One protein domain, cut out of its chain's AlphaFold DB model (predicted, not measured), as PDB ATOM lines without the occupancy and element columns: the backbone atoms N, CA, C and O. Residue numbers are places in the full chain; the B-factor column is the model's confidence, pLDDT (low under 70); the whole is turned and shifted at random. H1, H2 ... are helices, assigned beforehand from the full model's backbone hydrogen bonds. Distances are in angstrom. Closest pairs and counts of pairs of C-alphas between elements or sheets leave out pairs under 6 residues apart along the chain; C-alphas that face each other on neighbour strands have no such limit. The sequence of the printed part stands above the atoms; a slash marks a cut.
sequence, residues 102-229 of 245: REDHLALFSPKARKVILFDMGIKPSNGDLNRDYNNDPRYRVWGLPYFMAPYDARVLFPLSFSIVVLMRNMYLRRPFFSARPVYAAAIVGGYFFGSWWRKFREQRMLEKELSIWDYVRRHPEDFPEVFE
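What this domain is: This is residues 102 to 229 of the 245 residues of the protein "Hypothetical protein" of Rotaria sp. Silwood1 (UniProt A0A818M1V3). One long helix, H4, makes most of a rod's length; H3 folds back on one end as a helical hairpin, and short H1, H2 and H5 gather toward the other. The printed part has 128 residues with five named helices, H1 to H5 along the chain, and no named strand: all helix, extended, radius of gyration of the C-alphas 21.4 A, spans 68 by 30 by 27 A.

How they stand to each other: H4, residues 181 to 219, touches H3, residues 154 to 172, opposite ways at a steep tilt of 43 degrees; the closest C-alphas, Pro 159 and Gly 191, are 4.1 A apart. H2, residues 111 to 120, touches H4 at residues 207 to 211 alone, closest C-alphas Ala 113 and Leu 207, 5.7 A. H1, residues 103 to 108, is close to but not clearly touching H5, residues 225 to 228, closest C-alphas His 105 and Val 227, 7.6 A. Every O i to N i+4 pair is within hydrogen-bond range in H2 and H4, 14 of 15 in H3, 0 of 2 in H1, with 2 of 3 O i to N i+3 pairs.

Where its parts are: H4 spans 57.2 A from C-alpha 181 at (-48.466, -7.328, -7.687) to C-alpha 219 at (-26.095, -11.698, -60.109); H3 spans 26.4 A.

The domain as a whole: The printed part has no cut. H2 to H3 is a long link; pLDDT is under 70 at residues 102 to 105, 124 to 125 and 127 to 151.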
ATOM      1  N   ARG A 102     -35.271 -26.947 -58.568       62.91
ATOM      2  CA  ARG A 102     -35.631 -27.936 -57.546       62.91
ATOM      3  C   ARG A 102     -35.774 -27.232 -56.195       62.91
ATOM      4  O   ARG A 102     -34.842 -26.560 -55.749       62.91
ATOM      5  N   GLU A 103     -36.898 -27.441 -55.514       63.00
ATOM      6  CA  GLU A 103     -37.180 -26.884 -54.179       63.00
ATOM      7  C   GLU A 103     -36.079 -27.221 -53.149       63.00
ATOM      8  O   GLU A 103     -35.834 -26.461 -52.211       63.00
ATOM      9  N   ASP A 104     -35.346 -28.312 -53.383       64.62
ATOM     10  CA  ASP A 104     -34.193 -28.762 -52.601       64.62
ATOM     11  C   ASP A 104     -33.060 -27.720 -52.522       64.62
ATOM     12  O   ASP A 104     -32.357 -27.655 -51.514       64.62
ATOM     13  N   HIS A 105     -32.867 -26.885 -53.551       62.66
ATOM     14  CA  HIS A 105     -31.828 -25.840 -53.543       62.66
ATOM     15  C   HIS A 105     -32.201 -24.672 -52.628       62.66
ATOM     16  O   HIS A 105     -31.333 -23.994 -52.082       62.66
ATOM     17  N   LEU A 106     -33.499 -24.479 -52.391       70.56
ATOM     18  CA  LEU A 106     -34.006 -23.462 -51.481       70.56
ATOM     19  C   LEU A 106     -33.999 -23.940 -50.023       70.56
ATOM     20  O   LEU A 106     -34.315 -23.156 -49.129       70.56
ATOM     21  N   ALA A 107     -33.591 -25.191 -49.760       71.50
ATOM     22  CA  ALA A 107     -33.546 -25.790 -48.426       71.50
ATOM     23  C   ALA A 107     -32.674 -25.025 -47.413       71.50
ATOM     24  O   ALA A 107     -32.852 -25.187 -46.205       71.50
ATOM     25  N   LEU A 108     -31.763 -24.181 -47.896       71.94
ATOM     26  CA  LEU A 108     -30.863 -23.371 -47.077       71.94
ATOM     27  C   LEU A 108     -31.520 -22.091 -46.538       71.94
ATOM     28  O   LEU A 108     -31.078 -21.564 -45.522       71.94
ATOM     29  N   PHE A 109     -32.580 -21.600 -47.182       77.81
ATOM     30  CA  PHE A 109     -33.233 -20.349 -46.797       77.81
ATOM     31  C   PHE A 109     -34.319 -20.572 -45.746       77.81
ATOM     32  O   PHE A 109     -34.948 -21.641 -45.695       77.81
ATOM     33  N   SER A 110     -34.597 -19.541 -44.943       77.94
ATOM     34  CA  SER A 110     -35.751 -19.554 -44.049       77.94
ATOM     35  C   SER A 110     -37.045 -19.733 -44.858       77.94
ATOM     36  O   SER A 110     -37.144 -19.233 -45.983       77.94
ATOM     37  N   PRO A 111     -38.087 -20.393 -44.317       80.00
ATOM     38  CA  PRO A 111     -39.348 -20.591 -45.039       80.00
ATOM     39  C   PRO A 111     -39.962 -19.288 -45.573       80.00
ATOM     40  O   PRO A 111     -40.558 -19.260 -46.649       80.00
ATOM     41  N   LYS A 112     -39.777 -18.179 -44.842       81.06
ATOM     42  CA  LYS A 112     -40.234 -16.851 -45.267       81.06
ATOM     43  C   LYS A 112     -39.437 -16.324 -46.456       81.06
ATOM     44  O   LYS A 112     -40.052 -15.837 -47.400       81.06
ATOM     45  N   ALA A 113     -38.110 -16.442 -46.437       80.00
ATOM     46  CA  ALA A 113     -37.291 -16.049 -47.577       80.00
ATOM     47  C   ALA A 113     -37.587 -16.923 -48.801       80.00
ATOM     48  O   ALA A 113     -37.784 -16.378 -49.879       80.00
ATOM     49  N   ARG A 114     -37.760 -18.246 -48.638       81.62
ATOM     50  CA  ARG A 114     -38.173 -19.138 -49.740       81.62
ATOM     51  C   ARG A 114     -39.452 -18.673 -50.414       81.62
ATOM     52  O   ARG A 114     -39.512 -18.657 -51.632       81.62
ATOM     53  N   LYS A 115     -40.462 -18.277 -49.632       81.56
ATOM     54  CA  LYS A 115     -41.726 -17.751 -50.165       81.56
ATOM     55  C   LYS A 115     -41.509 -16.510 -51.030       81.56
ATOM     56  O   LYS A 115     -42.115 -16.409 -52.091       81.56
ATOM     57  N   VAL A 116     -40.665 -15.582 -50.580       82.44
ATOM     58  CA  VAL A 116     -40.340 -14.366 -51.342       82.44
ATOM     59  C   VAL A 116     -39.561 -14.717 -52.611       82.44
ATOM     60  O   VAL A 116     -39.903 -14.230 -53.681       82.44
ATOM     61  N   ILE A 117     -38.578 -15.610 -52.503       81.25
ATOM     62  CA  ILE A 117     -37.740 -16.053 -53.620       81.25
ATOM     63  C   ILE A 117     -38.572 -16.789 -54.684       81.25
ATOM     64  O   ILE A 117     -38.499 -16.449 -55.858       81.25
ATOM     65  N   LEU A 118     -39.416 -17.749 -54.286       81.12
ATOM     66  CA  LEU A 118     -40.321 -18.477 -55.190       81.12
ATOM     67  C   LEU A 118     -41.276 -17.530 -55.922       81.12
ATOM     68  O   LEU A 118     -41.501 -17.683 -57.120       81.12
ATOM     69  N   PHE A 119     -41.807 -16.535 -55.206       82.69
ATOM     70  CA  PHE A 119     -42.668 -15.515 -55.794       82.69
ATOM     71  C   PHE A 119     -41.921 -14.668 -56.834       82.69
ATOM     72  O   PHE A 119     -42.457 -14.435 -57.914       82.69
ATOM     73  N   ASP A 120     -40.683 -14.259 -56.544       79.38
ATOM     74  CA  ASP A 120     -39.842 -13.486 -57.471       79.38
ATOM     75  C   ASP A 120     -39.422 -14.294 -58.714       79.38
ATOM     76  O   ASP A 120     -39.254 -13.746 -59.798       79.38
ATOM     77  N   MET A 121     -39.327 -15.621 -58.583       74.19
ATOM     78  CA  MET A 121     -39.097 -16.548 -59.698       74.19
ATOM     79  C   MET A 121     -40.355 -16.811 -60.549       74.19
ATOM     80  O   MET A 121     -40.287 -17.567 -61.515       74.19
ATOM     81  N   GLY A 122     -41.518 -16.258 -60.189       76.44
ATOM     82  CA  GLY A 122     -42.788 -16.543 -60.871       76.44
ATOM     83  C   GLY A 122     -43.309 -17.971 -60.651       76.44
ATOM     84  O   GLY A 122     -44.311 -18.363 -61.255       76.44
ATOM     85  N   ILE A 123     -42.674 -18.746 -59.767       74.50
ATOM     86  CA  ILE A 123     -43.112 -20.093 -59.409       74.50
ATOM     87  C   ILE A 123     -44.278 -19.928 -58.445       74.50
ATOM     88  O   ILE A 123     -44.103 -19.614 -57.265       74.50
ATOM     89  N   LYS A 124     -45.500 -20.122 -58.956       69.75
ATOM     90  CA  LYS A 124     -46.683 -20.174 -58.101       69.75
ATOM     91  C   LYS A 124     -46.528 -21.373 -57.176       69.75
ATOM     92  O   LYS A 124     -46.496 -22.507 -57.654       69.75
ATOM     93  N   PRO A 125     -46.434 -21.144 -55.869       63.53
ATOM     94  CA  PRO A 125     -46.308 -22.250 -54.961       63.53
ATOM     95  C   PRO A 125     -47.598 -23.062 -54.975       63.53
ATOM     96  O   PRO A 125     -48.694 -22.497 -55.002       63.53
ATOM     97  N   SER A 126     -47.464 -24.385 -54.932       70.19
ATOM     98  CA  SER A 126     -48.586 -25.285 -54.676       70.19
ATOM     99  C   SER A 126     -49.345 -24.769 -53.443       70.19
ATOM    100  O   SER A 126     -48.757 -24.558 -52.380       70.19
ATOM    101  N   ASN A 127     -50.648 -24.507 -53.603       58.62
ATOM    102  CA  ASN A 127     -51.496 -23.793 -52.636       58.62
ATOM    103  C   ASN A 127     -51.513 -24.407 -51.213       58.62
ATOM    104  O   ASN A 127     -52.046 -23.786 -50.296       58.62
ATOM    105  N   GLY A 128     -50.944 -25.599 -51.009       63.31
ATOM    106  CA  GLY A 128     -50.885 -26.277 -49.715       63.31
ATOM    107  C   GLY A 128     -49.621 -26.031 -48.884       63.31
ATOM    108  O   GLY A 128     -49.697 -26.088 -47.658       63.31
ATOM    109  N   ASP A 129     -48.468 -25.735 -49.495       59.84
ATOM    110  CA  ASP A 129     -47.186 -25.837 -48.773       59.84
ATOM    111  C   ASP A 129     -46.705 -24.534 -48.118       59.84
ATOM    112  O   ASP A 129     -45.900 -24.569 -47.191       59.84
ATOM    113  N   LEU A 130     -47.240 -23.367 -48.493       59.69
ATOM    114  CA  LEU A 130     -46.753 -22.089 -47.941       59.69
ATOM    115  C   LEU A 130     -47.356 -21.670 -46.607       59.69
ATOM    116  O   LEU A 130     -46.801 -20.792 -45.946       59.69
ATOM    117  N   ASN A 131     -48.490 -22.256 -46.234       59.91
ATOM    118  CA  ASN A 131     -49.088 -22.063 -44.915       59.91
ATOM    119  C   ASN A 131     -48.684 -23.168 -43.932       59.91
ATOM    120  O   ASN A 131     -49.185 -23.183 -42.808       59.91
ATOM    121  N   ARG A 132     -47.774 -24.077 -44.316       64.62
ATOM    122  CA  ARG A 132     -47.201 -25.020 -43.359       64.62
ATOM    123  C   ARG A 132     -46.426 -24.239 -42.312       64.62
ATOM    124  O   ARG A 132     -45.430 -23.576 -42.599       64.62
ATOM    125  N   ASP A 133     -46.902 -24.312 -41.078       65.06
ATOM    126  CA  ASP A 133     -46.195 -23.766 -39.935       65.06
ATOM    127  C   ASP A 133     -45.009 -24.681 -39.627       65.06
ATOM    128  O   ASP A 133     -45.102 -25.607 -38.826       65.06
ATOM    129  N   TYR A 134     -43.889 -24.445 -40.312       62.25
ATOM    130  CA  TYR A 134     -42.653 -25.215 -40.151       62.25
ATOM    131  C   TYR A 134     -42.145 -25.231 -38.700       62.25
ATOM    132  O   TYR A 134     -41.414 -26.144 -38.331       62.25
ATOM    133  N   ASN A 135     -42.555 -24.271 -37.858       61.28
ATOM    134  CA  ASN A 135     -42.233 -24.295 -36.428       61.28
ATOM    135  C   ASN A 135     -43.011 -25.378 -35.665       61.28
ATOM    136  O   ASN A 135     -42.559 -25.830 -34.616       61.28
ATOM    137  N   ASN A 136     -44.178 -25.769 -36.176       64.69
ATOM    138  CA  ASN A 136     -45.073 -26.748 -35.570       64.69
ATOM    139  C   ASN A 136     -45.101 -28.087 -36.321       64.69
ATOM    140  O   ASN A 136     -45.689 -29.045 -35.818       64.69
ATOM    141  N   ASP A 137     -44.465 -28.189 -37.490       65.31
ATOM    142  CA  ASP A 137     -44.415 -29.438 -38.245       65.31
ATOM    143  C   ASP A 137     -43.470 -30.445 -37.550       65.31
ATOM    144  O   ASP A 137     -42.264 -30.197 -37.418       65.31
ATOM    145  N   PRO A 138     -43.989 -31.602 -37.091       64.94
ATOM    146  CA  PRO A 138     -43.207 -32.593 -36.359       64.94
ATOM    147  C   PRO A 138     -42.051 -33.185 -37.175       64.94
ATOM    148  O   PRO A 138     -41.143 -33.755 -36.577       64.94
ATOM    149  N   ARG A 139     -42.039 -33.043 -38.509       62.09
ATOM    150  CA  ARG A 139     -40.942 -33.534 -39.362       62.09
ATOM    151  C   ARG A 139     -39.658 -32.720 -39.242       62.09
ATOM    152  O   ARG A 139     -38.576 -33.280 -39.373       62.09
ATOM    153  N   TYR A 140     -39.775 -31.418 -38.989       57.75
ATOM    154  CA  TYR A 140     -38.627 -30.528 -38.771       57.75
ATOM    155  C   TYR A 140     -38.309 -30.365 -37.284       57.75
ATOM    156  O   TYR A 140     -37.366 -29.665 -36.913       57.75
ATOM    157  N   ARG A 141     -39.071 -31.047 -36.420       57.44
ATOM    158  CA  ARG A 141     -38.736 -31.213 -35.015       57.44
ATOM    159  C   ARG A 141     -37.483 -32.083 -34.956       57.44
ATOM    160  O   ARG A 141     -37.556 -33.301 -35.081       57.44
ATOM    161  N   VAL A 142     -36.327 -31.437 -34.813       56.34
ATOM    162  CA  VAL A 142     -35.038 -32.111 -34.649       56.34
ATOM    163  C   VAL A 142     -35.109 -32.936 -33.362       56.34
ATOM    164  O   VAL A 142     -34.952 -32.413 -32.258       56.34
ATOM    165  N   TRP A 143     -35.429 -34.222 -33.508       47.31
ATOM    166  CA  TRP A 143     -35.450 -35.207 -32.433       47.31
ATOM    167  C   TRP A 143     -34.028 -35.335 -31.882       47.31
ATOM    168  O   TRP A 143     -33.199 -36.031 -32.456       47.31
ATOM    169  N   GLY A 144     -33.716 -34.606 -30.808       51.12
ATOM    170  CA  GLY A 144     -32.403 -34.692 -30.162       51.12
ATOM    171  C   GLY A 144     -31.879 -33.403 -29.539       51.12
ATOM    172  O   GLY A 144     -31.027 -33.497 -28.661       51.12
ATOM    173  N   LEU A 145     -32.395 -32.220 -29.902       45.41
ATOM    174  CA  LEU A 145     -32.187 -31.042 -29.054       45.41
ATOM    175  C   LEU A 145     -33.276 -31.049 -27.975       45.41
ATOM    176  O   LEU A 145     -34.447 -30.830 -28.298       45.41
ATOM    177  N   PRO A 146     -32.945 -31.344 -26.708       53.94
ATOM    178  CA  PRO A 146     -33.940 -31.344 -25.652       53.94
ATOM    179  C   PRO A 146     -34.594 -29.959 -25.582       53.94
ATOM    180  O   PRO A 146     -33.916 -28.939 -25.686       53.94
ATOM    181  N   TYR A 147     -35.915 -29.920 -25.402       53.03
ATOM    182  CA  TYR A 147     -36.725 -28.693 -25.375       53.03
ATOM    183  C   TYR A 147     -36.209 -27.611 -24.408       53.03
ATOM    184  O   TYR A 147     -36.558 -26.447 -24.574       53.03
ATOM    185  N   PHE A 148     -35.352 -27.956 -23.441       53.69
ATOM    186  CA  PHE A 148     -34.698 -26.973 -22.573       53.69
ATOM    187  C   PHE A 148     -33.684 -26.075 -23.312       53.69
ATOM    188  O   PHE A 148     -33.377 -24.990 -22.829       53.69
ATOM    189  N   MET A 149     -33.177 -26.504 -24.476       51.16
ATOM    190  CA  MET A 149     -32.286 -25.738 -25.360       51.16
ATOM    191  C   MET A 149     -32.967 -25.254 -26.645       51.16
ATOM    192  O   MET A 149     -32.333 -24.534 -27.416       51.16
ATOM    193  N   ALA A 150     -34.241 -25.607 -26.890       54.25
ATOM    194  CA  ALA A 150     -35.027 -24.974 -27.949       54.25
ATOM    195  C   ALA A 150     -35.114 -23.477 -27.604       54.25
ATOM    196  O   ALA A 150     -35.731 -23.104 -26.605       54.25
ATOM    197  N   PRO A 151     -34.374 -22.627 -28.328       58.75
ATOM    198  CA  PRO A 151     -33.718 -21.483 -27.732       58.75
ATOM    199  C   PRO A 151     -34.765 -20.420 -27.462       58.75
ATOM    200  O   PRO A 151     -35.276 -19.804 -28.390       58.75
ATOM    201  N   TYR A 152     -35.061 -20.210 -26.182       71.31
ATOM    202  CA  TYR A 152     -35.479 -18.920 -25.663       71.31
ATOM    203  C   TYR A 152     -36.494 -18.179 -26.545       71.31
ATOM    204  O   TYR A 152     -36.148 -17.179 -27.182       71.31
ATOM    205  N   ASP A 153     -37.749 -18.645 -26.595       84.62
ATOM    206  CA  ASP A 153     -38.789 -17.830 -27.225       84.62
ATOM    207  C   ASP A 153     -38.762 -16.458 -26.538       84.62
ATOM    208  O   ASP A 153     -38.951 -16.346 -25.322       84.62
ATOM    209  N   ALA A 154     -38.473 -15.413 -27.318       89.19
ATOM    210  CA  ALA A 154     -38.396 -14.038 -26.841       89.19
ATOM    211  C   ALA A 154     -39.656 -13.679 -26.036       89.19
ATOM    212  O   ALA A 154     -39.589 -12.959 -25.043       89.19
ATOM    213  N   ARG A 155     -40.801 -14.261 -26.409       90.12
ATOM    214  CA  ARG A 155     -42.081 -14.098 -25.718       90.12
ATOM    215  C   ARG A 155     -42.088 -14.584 -24.272       90.12
ATOM    216  O   ARG A 155     -42.922 -14.110 -23.520       90.12
ATOM    217  N   VAL A 156     -41.213 -15.512 -23.892       91.50
ATOM    218  CA  VAL A 156     -41.084 -16.038 -22.522       91.50
ATOM    219  C   VAL A 156     -39.926 -15.363 -21.794       91.50
ATOM    220  O   VAL A 156     -40.061 -14.976 -20.634       91.50
ATOM    221  N   LEU A 157     -38.805 -15.154 -22.490       93.00
ATOM    222  CA  LEU A 157     -37.630 -14.522 -21.898       93.00
ATOM    223  C   LEU A 157     -37.873 -13.078 -21.460       93.00
ATOM    224  O   LEU A 157     -37.461 -12.708 -20.364       93.00
ATOM    225  N   PHE A 158     -38.510 -12.260 -22.300       95.88
ATOM    226  CA  PHE A 158     -38.705 -10.846 -21.983       95.88
ATOM    227  C   PHE A 158     -39.651 -10.613 -20.793       95.88
ATOM    228  O   PHE A 158     -39.305  -9.806 -19.936       95.88
ATOM    229  N   PRO A 159     -40.789 -11.320 -20.640       96.81
ATOM    230  CA  PRO A 159     -41.577 -11.245 -19.408       96.81
ATOM    231  C   PRO A 159     -40.805 -11.645 -18.152       96.81
ATOM    232  O   PRO A 159     -40.943 -10.994 -17.114       96.81
ATOM    233  N   LEU A 160     -39.989 -12.703 -18.234       96.06
ATOM    234  CA  LEU A 160     -39.168 -13.153 -17.111       96.06
ATOM    235  C   LEU A 160     -38.118 -12.104 -16.747       96.06
ATOM    236  O   LEU A 160     -38.011 -11.734 -15.580       96.06
ATOM    237  N   SER A 161     -37.391 -11.568 -17.732       96.25
ATOM    238  CA  SER A 161     -36.382 -10.537 -17.483       96.25
ATOM    239  C   SER A 161     -37.005  -9.254 -16.931       96.25
ATOM    240  O   SER A 161     -36.504  -8.712 -15.951       96.25
ATOM    241  N   PHE A 162     -38.149  -8.816 -17.463       97.44
ATOM    242  CA  PHE A 162     -38.878  -7.652 -16.950       97.44
ATOM    243  C   PHE A 162     -39.364  -7.877 -15.513       97.44
ATOM    244  O   PHE A 162     -39.268  -6.976 -14.679       97.44
ATOM    245  N   SER A 163     -39.820  -9.088 -15.185       96.81
ATOM    246  CA  SER A 163     -40.199  -9.450 -13.814       96.81
ATOM    247  C   SER A 163     -39.002  -9.405 -12.863       96.81
ATOM    248  O   SER A 163     -39.114  -8.873 -11.759       96.81
ATOM    249  N   ILE A 164     -37.836  -9.892 -13.298       97.31
ATOM    250  CA  ILE A 164     -36.587  -9.811 -12.526       97.31
ATOM    251  C   ILE A 164     -36.180  -8.348 -12.302       97.31
ATOM    252  O   ILE A 164     -35.778  -7.996 -11.197       97.31
ATOM    253  N   VAL A 165     -36.347  -7.470 -13.296       97.81
ATOM    254  CA  VAL A 165     -36.077  -6.028 -13.147       97.81
ATOM    255  C   VAL A 165     -36.996  -5.387 -12.098       97.81
ATOM    256  O   VAL A 165     -36.526  -4.610 -11.266       97.81
ATOM    257  N   VAL A 166     -38.288  -5.740 -12.065       97.88
ATOM    258  CA  VAL A 166     -39.215  -5.271 -11.013       97.88
ATOM    259  C   VAL A 166     -38.797  -5.791  -9.633       97.88
ATOM    260  O   VAL A 166     -38.844  -5.040  -8.654       97.88
ATOM    261  N   LEU A 167     -38.335  -7.041  -9.551       97.56
ATOM    262  CA  LEU A 167     -37.816  -7.626  -8.316       97.56
ATOM    263  C   LEU A 167     -36.565  -6.888  -7.826       97.56
ATOM    264  O   LEU A 167     -36.520  -6.473  -6.666       97.56
ATOM    265  N   MET A 168     -35.598  -6.641  -8.713       97.62
ATOM    266  CA  MET A 168     -34.394  -5.862  -8.407       97.62
ATOM    267  C   MET A 168     -34.734  -4.436  -7.962       97.62
ATOM    268  O   MET A 168     -34.166  -3.941  -6.990       97.62
ATOM    269  N   ARG A 169     -35.719  -3.790  -8.601       97.75
ATOM    270  CA  ARG A 169     -36.215  -2.472  -8.180       97.75
ATOM    271  C   ARG A 169     -36.777  -2.499  -6.755       97.75
ATOM    272  O   ARG A 169     -36.510  -1.582  -5.982       97.75
ATOM    273  N   ASN A 170     -37.544  -3.526  -6.390       97.00
ATOM    274  CA  ASN A 170     -38.094  -3.646  -5.035       97.00
ATOM    275  C   ASN A 170     -37.002  -3.911  -3.990       97.00
ATOM    276  O   ASN A 170     -37.053  -3.314  -2.915       97.00
ATOM    277  N   MET A 171     -35.990  -4.721  -4.328       96.88
ATOM    278  CA  MET A 171     -34.800  -4.916  -3.488       96.88
ATOM    279  C   MET A 171     -34.061  -3.601  -3.246       96.88
ATOM    280  O   MET A 171     -33.744  -3.274  -2.104       96.88
ATOM    281  N   TYR A 172     -33.838  -2.823  -4.308       97.94
ATOM    282  CA  TYR A 172     -33.165  -1.529  -4.229       97.94
ATOM    283  C   TYR A 172     -33.918  -0.541  -3.327       97.94
ATOM    284  O   TYR A 172     -33.321   0.128  -2.489       97.94
ATOM    285  N   LEU A 173     -35.250  -0.512  -3.425       97.69
ATOM    286  CA  LEU A 173     -36.113   0.325  -2.585       97.69
ATOM    287  C   LEU A 173     -36.350  -0.242  -1.173       97.69
ATOM    288  O   LEU A 173     -37.153   0.324  -0.431       97.69
ATOM    289  N   ARG A 174     -35.699  -1.358  -0.806       97.38
ATOM    290  CA  ARG A 174     -35.887  -2.082   0.468       97.38
ATOM    291  C   ARG A 174     -37.357  -2.418   0.766       97.38
ATOM    292  O   ARG A 174     -37.784  -2.424   1.919       97.38
ATOM    293  N   ARG A 175     -38.148  -2.691  -0.276       96.62
ATOM    294  CA  ARG A 175     -39.550  -3.122  -0.159       96.62
ATOM    295  C   ARG A 175     -39.642  -4.651  -0.225       96.62
ATOM    296  O   ARG A 175     -38.811  -5.273  -0.885       96.62
ATOM    297  N   PRO A 176     -40.672  -5.277   0.377       96.31
ATOM    298  CA  PRO A 176     -40.891  -6.716   0.248       96.31
ATOM    299  C   PRO A 176     -41.007  -7.128  -1.226       96.31
ATOM    300  O   PRO A 176     -41.673  -6.436  -2.008       96.31
ATOM    301  N   PHE A 177     -40.421  -8.273  -1.591       95.06
ATOM    302  CA  PHE A 177     -40.316  -8.742  -2.980       95.06
ATOM    303  C   PHE A 177     -41.659  -8.748  -3.735       95.06
ATOM    304  O   PHE A 177     -41.720  -8.339  -4.897       95.06
ATOM    305  N   PHE A 178     -42.748  -9.131  -3.057       93.31
ATOM    306  CA  PHE A 178     -44.092  -9.301  -3.633       93.31
ATOM    307  C   PHE A 178     -45.068  -8.145  -3.355       93.31
ATOM    308  O   PHE A 178     -46.270  -8.285  -3.578       93.31
ATOM    309  N   SER A 179     -44.581  -6.995  -2.881       93.00
ATOM    310  CA  SER A 179     -45.441  -5.858  -2.506       93.00
ATOM    311  C   SER A 179     -46.176  -5.204  -3.691       93.00
ATOM    312  O   SER A 179     -47.237  -4.618  -3.504       93.00
ATOM    313  N   ALA A 180     -45.664  -5.338  -4.921       93.25
ATOM    314  CA  ALA A 180     -46.159  -4.632  -6.107       93.25
ATOM    315  C   ALA A 180     -46.788  -5.560  -7.166       93.25
ATOM    316  O   ALA A 180     -46.413  -5.522  -8.337       93.25
ATOM    317  N   ARG A 181     -47.764  -6.393  -6.776       96.56
ATOM    318  CA  ARG A 181     -48.466  -7.328  -7.687       96.56
ATOM    319  C   ARG A 181     -48.942  -6.713  -9.021       96.56
ATOM    320  O   ARG A 181     -48.639  -7.312 -10.052       96.56
ATOM    321  N   PRO A 182     -49.615  -5.541  -9.059       97.44
ATOM    322  CA  PRO A 182     -50.065  -4.971 -10.335       97.44
ATOM    323  C   PRO A 182     -48.899  -4.567 -11.248       97.44
ATOM    324  O   PRO A 182     -49.018  -4.642 -12.467       97.44
ATOM    325  N   VAL A 183     -47.747  -4.202 -10.675       97.44
ATOM    326  CA  VAL A 183     -46.552  -3.826 -11.442       97.44
ATOM    327  C   VAL A 183     -45.926  -5.050 -12.109       97.44
ATOM    328  O   VAL A 183     -45.541  -4.966 -13.269       97.44
ATOM    329  N   TYR A 184     -45.878  -6.202 -11.427       97.19
ATOM    330  CA  TYR A 184     -45.430  -7.455 -12.047       97.19
ATOM    331  C   TYR A 184     -46.346  -7.877 -13.198       97.19
ATOM    332  O   TYR A 184     -45.853  -8.218 -14.267       97.19
ATOM    333  N   ALA A 185     -47.670  -7.801 -13.010       97.69
ATOM    334  CA  ALA A 185     -48.626  -8.101 -14.075       97.69
ATOM    335  C   ALA A 185     -48.410  -7.193 -15.299       97.69
ATOM    336  O   ALA A 185     -48.299  -7.688 -16.420       97.69
ATOM    337  N   ALA A 186     -48.258  -5.881 -15.086       98.06
ATOM    338  CA  ALA A 186     -47.952  -4.938 -16.160       98.06
ATOM    339  C   ALA A 186     -46.604  -5.240 -16.842       98.06
ATOM    340  O   ALA A 186     -46.513  -5.196 -18.068       98.06
ATOM    341  N   ALA A 187     -45.571  -5.594 -16.072       97.81
ATOM    342  CA  ALA A 187     -44.246  -5.929 -16.592       97.81
ATOM    343  C   ALA A 187     -44.245  -7.218 -17.431       97.81
ATOM    344  O   ALA A 187     -43.611  -7.256 -18.482       97.81
ATOM    345  N   ILE A 188     -44.992  -8.244 -17.013       97.81
ATOM    346  CA  ILE A 188     -45.162  -9.498 -17.763       97.81
ATOM    347  C   ILE A 188     -45.858  -9.231 -19.097       97.81
ATOM    348  O   ILE A 188     -45.368  -9.652 -20.146       97.81
ATOM    349  N   VAL A 189     -46.975  -8.496 -19.069       98.12
ATOM    350  CA  VAL A 189     -47.729  -8.142 -20.279       98.12
ATOM    351  C   VAL A 189     -46.861  -7.299 -21.218       98.12
ATOM    352  O   VAL A 189     -46.732  -7.630 -22.397       98.12
ATOM    353  N   GLY A 190     -46.193  -6.267 -20.696       97.88
ATOM    354  CA  GLY A 190     -45.274  -5.429 -21.468       97.88
ATOM    355  C   GLY A 190     -44.122  -6.225 -22.084       97.88
ATOM    356  O   GLY A 190     -43.847  -6.089 -23.277       97.88
ATOM    357  N   GLY A 191     -43.503  -7.121 -21.311       97.50
ATOM    358  CA  GLY A 191     -42.442  -8.006 -21.784       97.50
ATOM    359  C   GLY A 191     -42.904  -8.943 -22.903       97.50
ATOM    360  O   GLY A 191     -42.161  -9.173 -23.854       97.50
ATOM    361  N   TYR A 192     -44.144  -9.438 -22.855       97.06
ATOM    362  CA  TYR A 192     -44.685 -10.326 -23.888       97.06
ATOM    363  C   TYR A 192     -44.883  -9.596 -25.223       97.06
ATOM    364  O   TYR A 192     -44.488 -10.098 -26.286       97.06
ATOM    365  N   PHE A 193     -45.461  -8.389 -25.180       97.75
ATOM    366  CA  PHE A 193     -45.616  -7.544 -26.365       97.75
ATOM    367  C   PHE A 193     -44.258  -7.153 -26.948       97.75
ATOM    368  O   PHE A 193     -44.048  -7.289 -28.157       97.75
ATOM    369  N   PHE A 194     -43.311  -6.755 -26.093       97.25
ATOM    370  CA  PHE A 194     -41.954  -6.423 -26.512       97.25
ATOM    371  C   PHE A 194     -41.245  -7.619 -27.154       97.25
ATOM    372  O   PHE A 194     -40.685  -7.494 -28.240       97.25
ATOM    373  N   GLY A 195     -41.338  -8.807 -26.552       95.62
ATOM    374  CA  GLY A 195     -40.751 -10.023 -27.110       95.62
ATOM    375  C   GLY A 195     -41.357 -10.425 -28.452       95.62
ATOM    376  O   GLY A 195     -40.637 -10.841 -29.362       95.62
ATOM    377  N   SER A 196     -42.664 -10.230 -28.623       93.81
ATOM    378  CA  SER A 196     -43.342 -10.460 -29.901       93.81
ATOM    379  C   SER A 196     -42.884  -9.488 -30.989       93.81
ATOM    380  O   SER A 196     -42.666  -9.905 -32.129       93.81
ATOM    381  N   TRP A 197     -42.712  -8.209 -30.651       96.44
ATOM    382  CA  TRP A 197     -42.175  -7.203 -31.566       96.44
ATOM    383  C   TRP A 197     -40.712  -7.491 -31.928       96.44
ATOM    384  O   TRP A 197     -40.370  -7.551 -33.109       96.44
ATOM    385  N   TRP A 198     -39.872  -7.782 -30.930       95.69
ATOM    386  CA  TRP A 198     -38.456  -8.101 -31.114       95.69
ATOM    387  C   TRP A 198     -38.240  -9.311 -32.020       95.69
ATOM    388  O   TRP A 198     -37.377  -9.301 -32.900       95.69
ATOM    389  N   ARG A 199     -39.060 -10.354 -31.847       90.75
ATOM    390  CA  ARG A 199     -39.039 -11.533 -32.712       90.75
ATOM    391  C   ARG A 199     -39.298 -11.158 -34.172       90.75
ATOM    392  O   ARG A 199     -38.517 -11.545 -35.034       90.75
ATOM    393  N   LYS A 200     -40.343 -10.367 -34.447       89.69
ATOM    394  CA  LYS A 200     -40.652  -9.903 -35.811       89.69
ATOM    395  C   LYS A 200     -39.506  -9.083 -36.402       89.69
ATOM    396  O   LYS A 200     -39.120  -9.326 -37.540       89.69
ATOM    397  N   PHE A 201     -38.941  -8.168 -35.619       93.31
ATOM    398  CA  PHE A 201     -37.812  -7.342 -36.045       93.31
ATOM    399  C   PHE A 201     -36.579  -8.185 -36.404       93.31
ATOM    400  O   PHE A 201     -35.977  -8.004 -37.463       93.31
ATOM    401  N   ARG A 202     -36.223  -9.163 -35.561       92.19
ATOM    402  CA  ARG A 202     -35.123 -10.094 -35.848       92.19
ATOM    403  C   ARG A 202     -35.375 -10.932 -37.096       92.19
ATOM    404  O   ARG A 202     -34.456 -11.109 -37.889       92.19
ATOM    405  N   GLU A 203     -36.588 -11.450 -37.257       87.06
ATOM    406  CA  GLU A 203     -36.967 -12.232 -38.437       87.06
ATOM    407  C   GLU A 203     -36.859 -11.391 -39.719       87.06
ATOM    408  O   GLU A 203     -36.326 -11.879 -40.709       87.06
ATOM    409  N   GLN A 204     -37.281 -10.120 -39.695       87.19
ATOM    410  CA  GLN A 204     -37.123  -9.196 -40.827       87.19
ATOM    411  C   GLN A 204     -35.652  -8.964 -41.183       87.19
ATOM    412  O   GLN A 204     -35.278  -9.099 -42.341       87.19
ATOM    413  N   ARG A 205     -34.792  -8.709 -40.189       91.12
ATOM    414  CA  ARG A 205     -33.349  -8.517 -40.418       91.12
ATOM    415  C   ARG A 205     -32.659  -9.756 -40.988       91.12
ATOM    416  O   ARG A 205     -31.747  -9.624 -41.797       91.12
ATOM    417  N   MET A 206     -33.046 -10.953 -40.544       83.94
ATOM    418  CA  MET A 206     -32.502 -12.195 -41.106       83.94
ATOM    419  C   MET A 206     -32.988 -12.409 -42.538       83.94
ATOM    420  O   MET A 206     -32.192 -12.761 -43.403       83.94
ATOM    421  N   LEU A 207     -34.260 -12.110 -42.801       86.56
ATOM    422  CA  LEU A 207     -34.837 -12.182 -44.136       86.56
ATOM    423  C   LEU A 207     -34.157 -11.206 -45.108       86.56
ATOM    424  O   LEU A 207     -33.827 -11.605 -46.215       86.56
ATOM    425  N   GLU A 208     -33.882  -9.967 -44.696       88.88
ATOM    426  CA  GLU A 208     -33.125  -8.994 -45.503       88.88
ATOM    427  C   GLU A 208     -31.735  -9.520 -45.890       88.88
ATOM    428  O   GLU A 208     -31.321  -9.396 -47.041       88.88
ATOM    429  N   LYS A 209     -31.020 -10.147 -44.947       89.00
ATOM    430  CA  LYS A 209     -29.701 -10.743 -45.207       89.00
ATOM    431  C   LYS A 209     -29.784 -11.915 -46.180       89.00
ATOM    432  O   LYS A 209     -28.992 -11.980 -47.112       89.00
ATOM    433  N   GLU A 210     -30.738 -12.819 -45.971       89.12
ATOM    434  CA  GLU A 210     -30.968 -13.966 -46.857       89.12
ATOM    435  C   GLU A 210     -31.316 -13.515 -48.280       89.12
ATOM    436  O   GLU A 210     -30.755 -14.042 -49.238       89.12
ATOM    437  N   LEU A 211     -32.175 -12.500 -48.417       85.88
ATOM    438  CA  LEU A 211     -32.507 -11.911 -49.714       85.88
ATOM    439  C   LEU A 211     -31.293 -11.259 -50.375       85.88
ATOM    440  O   LEU A 211     -31.087 -11.454 -51.566       85.88
ATOM    441  N   SER A 212     -30.468 -10.531 -49.619       91.56
ATOM    442  CA  SER A 212     -29.249  -9.914 -50.153       91.56
ATOM    443  C   SER A 212     -28.239 -10.953 -50.646       91.56
ATOM    444  O   SER A 212     -27.605 -10.734 -51.675       91.56
ATOM    445  N   ILE A 213     -28.075 -12.067 -49.925       89.69
ATOM    446  CA  ILE A 213     -27.204 -13.173 -50.349       89.69
ATOM    447  C   ILE A 213     -27.762 -13.810 -51.619       89.69
ATOM    448  O   ILE A 213     -27.017 -14.070 -52.558       89.69
ATOM    449  N   TRP A 214     -29.072 -14.046 -51.663       87.31
ATOM    450  CA  TRP A 214     -29.703 -14.656 -52.826       87.31
ATOM    451  C   TRP A 214     -29.593 -13.776 -54.076       87.31
ATOM    452  O   TRP A 214     -29.257 -14.271 -55.147       87.31
ATOM    453  N   ASP A 215     -29.802 -12.469 -53.929       90.25
ATOM    454  CA  ASP A 215     -29.619 -11.495 -55.004       90.25
ATOM    455  C   ASP A 215     -28.159 -11.463 -55.501       90.25
ATOM    456  O   ASP A 215     -27.914 -11.435 -56.705       90.25
ATOM    457  N   TYR A 216     -27.177 -11.580 -54.599       92.69
ATOM    458  CA  TYR A 216     -25.766 -11.711 -54.980       92.69
ATOM    459  C   TYR A 216     -25.494 -12.990 -55.786       92.69
ATOM    460  O   TYR A 216     -24.944 -12.919 -56.882       92.69
ATOM    461  N   VAL A 217     -25.941 -14.148 -55.287       90.19
ATOM    462  CA  VAL A 217     -25.785 -15.446 -55.972       90.19
ATOM    463  C   VAL A 217     -26.457 -15.433 -57.348       90.19
ATOM    464  O   VAL A 217     -25.955 -16.040 -58.291       90.19
ATOM    465  N   ARG A 218     -27.582 -14.724 -57.487       85.19
ATOM    466  CA  ARG A 218     -28.281 -14.570 -58.766       85.19
ATOM    467  C   ARG A 218     -27.510 -13.693 -59.753       85.19
ATOM    468  O   ARG A 218     -27.539 -13.969 -60.948       85.19
ATOM    469  N   ARG A 219     -26.864 -12.630 -59.271       91.31
ATOM    470  CA  ARG A 219     -26.095 -11.698 -60.109       91.31
ATOM    471  C   ARG A 219     -24.745 -12.258 -60.556       91.31
ATOM    472  O   ARG A 219     -24.303 -11.864 -61.628       91.31
ATOM    473  N   HIS A 220     -24.168 -13.181 -59.789       92.88
ATOM    474  CA  HIS A 220     -22.845 -13.762 -60.036       92.88
ATOM    475  C   HIS A 220     -22.884 -15.294 -60.133       92.88
ATOM    476  O   HIS A 220     -22.363 -15.989 -59.257       92.88
ATOM    477  N   PRO A 221     -23.525 -15.868 -61.167       90.56
ATOM    478  CA  PRO A 221     -23.568 -17.318 -61.327       90.56
ATOM    479  C   PRO A 221     -22.186 -17.952 -61.564       90.56
ATOM    480  O   PRO A 221     -21.995 -19.121 -61.231       90.56
ATOM    481  N   GLU A 222     -21.228 -17.200 -62.109       93.50
ATOM    482  CA  GLU A 222     -19.843 -17.616 -62.354       93.50
ATOM    483  C   GLU A 222     -19.069 -17.955 -61.075       93.50
ATOM    484  O   GLU A 222     -18.250 -18.873 -61.088       93.50
ATOM    485  N   ASP A 223     -19.372 -17.273 -59.970       94.69
ATOM    486  CA  ASP A 223     -18.731 -17.499 -58.672       94.69
ATOM    487  C   ASP A 223     -19.287 -18.748 -57.968       94.69
ATOM    488  O   ASP A 223     -18.634 -19.328 -57.098       94.69
ATOM    489  N   PHE A 224     -20.497 -19.185 -58.343       90.50
ATOM    490  CA  PHE A 224     -21.218 -20.286 -57.696       90.50
ATOM    491  C   PHE A 224     -21.651 -21.384 -58.680       90.50
ATOM    492  O   PHE A 224     -22.833 -21.750 -58.704       90.50
ATOM    493  N   PRO A 225     -20.722 -21.992 -59.448       85.88
ATOM    494  CA  PRO A 225     -21.073 -23.043 -60.403       85.88
ATOM    495  C   PRO A 225     -21.761 -24.232 -59.715       85.88
ATOM    496  O   PRO A 225     -22.693 -24.811 -60.262       85.88
ATOM    497  N   GLU A 226     -21.403 -24.534 -58.463       82.88
ATOM    498  CA  GLU A 226     -21.978 -25.629 -57.668       82.88
ATOM    499  C   GLU A 226     -23.482 -25.486 -57.379       82.88
ATOM    500  O   GLU A 226     -24.167 -26.481 -57.124       82.88
ATOM    501  N   VAL A 227     -24.007 -24.255 -57.377       79.81
ATOM    502  CA  VAL A 227     -25.425 -23.990 -57.093       79.81
ATOM    503  C   VAL A 227     -26.287 -24.303 -58.315       79.81
ATOM    504  O   VAL A 227     -27.411 -24.786 -58.157       79.81
ATOM    505  N   PHE A 228     -25.750 -24.052 -59.512       77.06
ATOM    506  CA  PHE A 228     -26.455 -24.183 -60.787       77.06
ATOM    507  C   PHE A 228     -26.141 -25.493 -61.520       77.06
ATOM    508  O   PHE A 228     -26.970 -25.977 -62.291       77.06
ATOM    509  N   GLU A 229     -24.980 -26.103 -61.275       82.50
ATOM    510  CA  GLU A 229     -24.654 -27.418 -61.816       82.50
ATOM    511  C   GLU A 229     -25.498 -28.518 -61.160       82.50
ATOM    512  O   GLU A 229     -25.734 -28.564 -59.949       82.50
TER     513      GLU A 229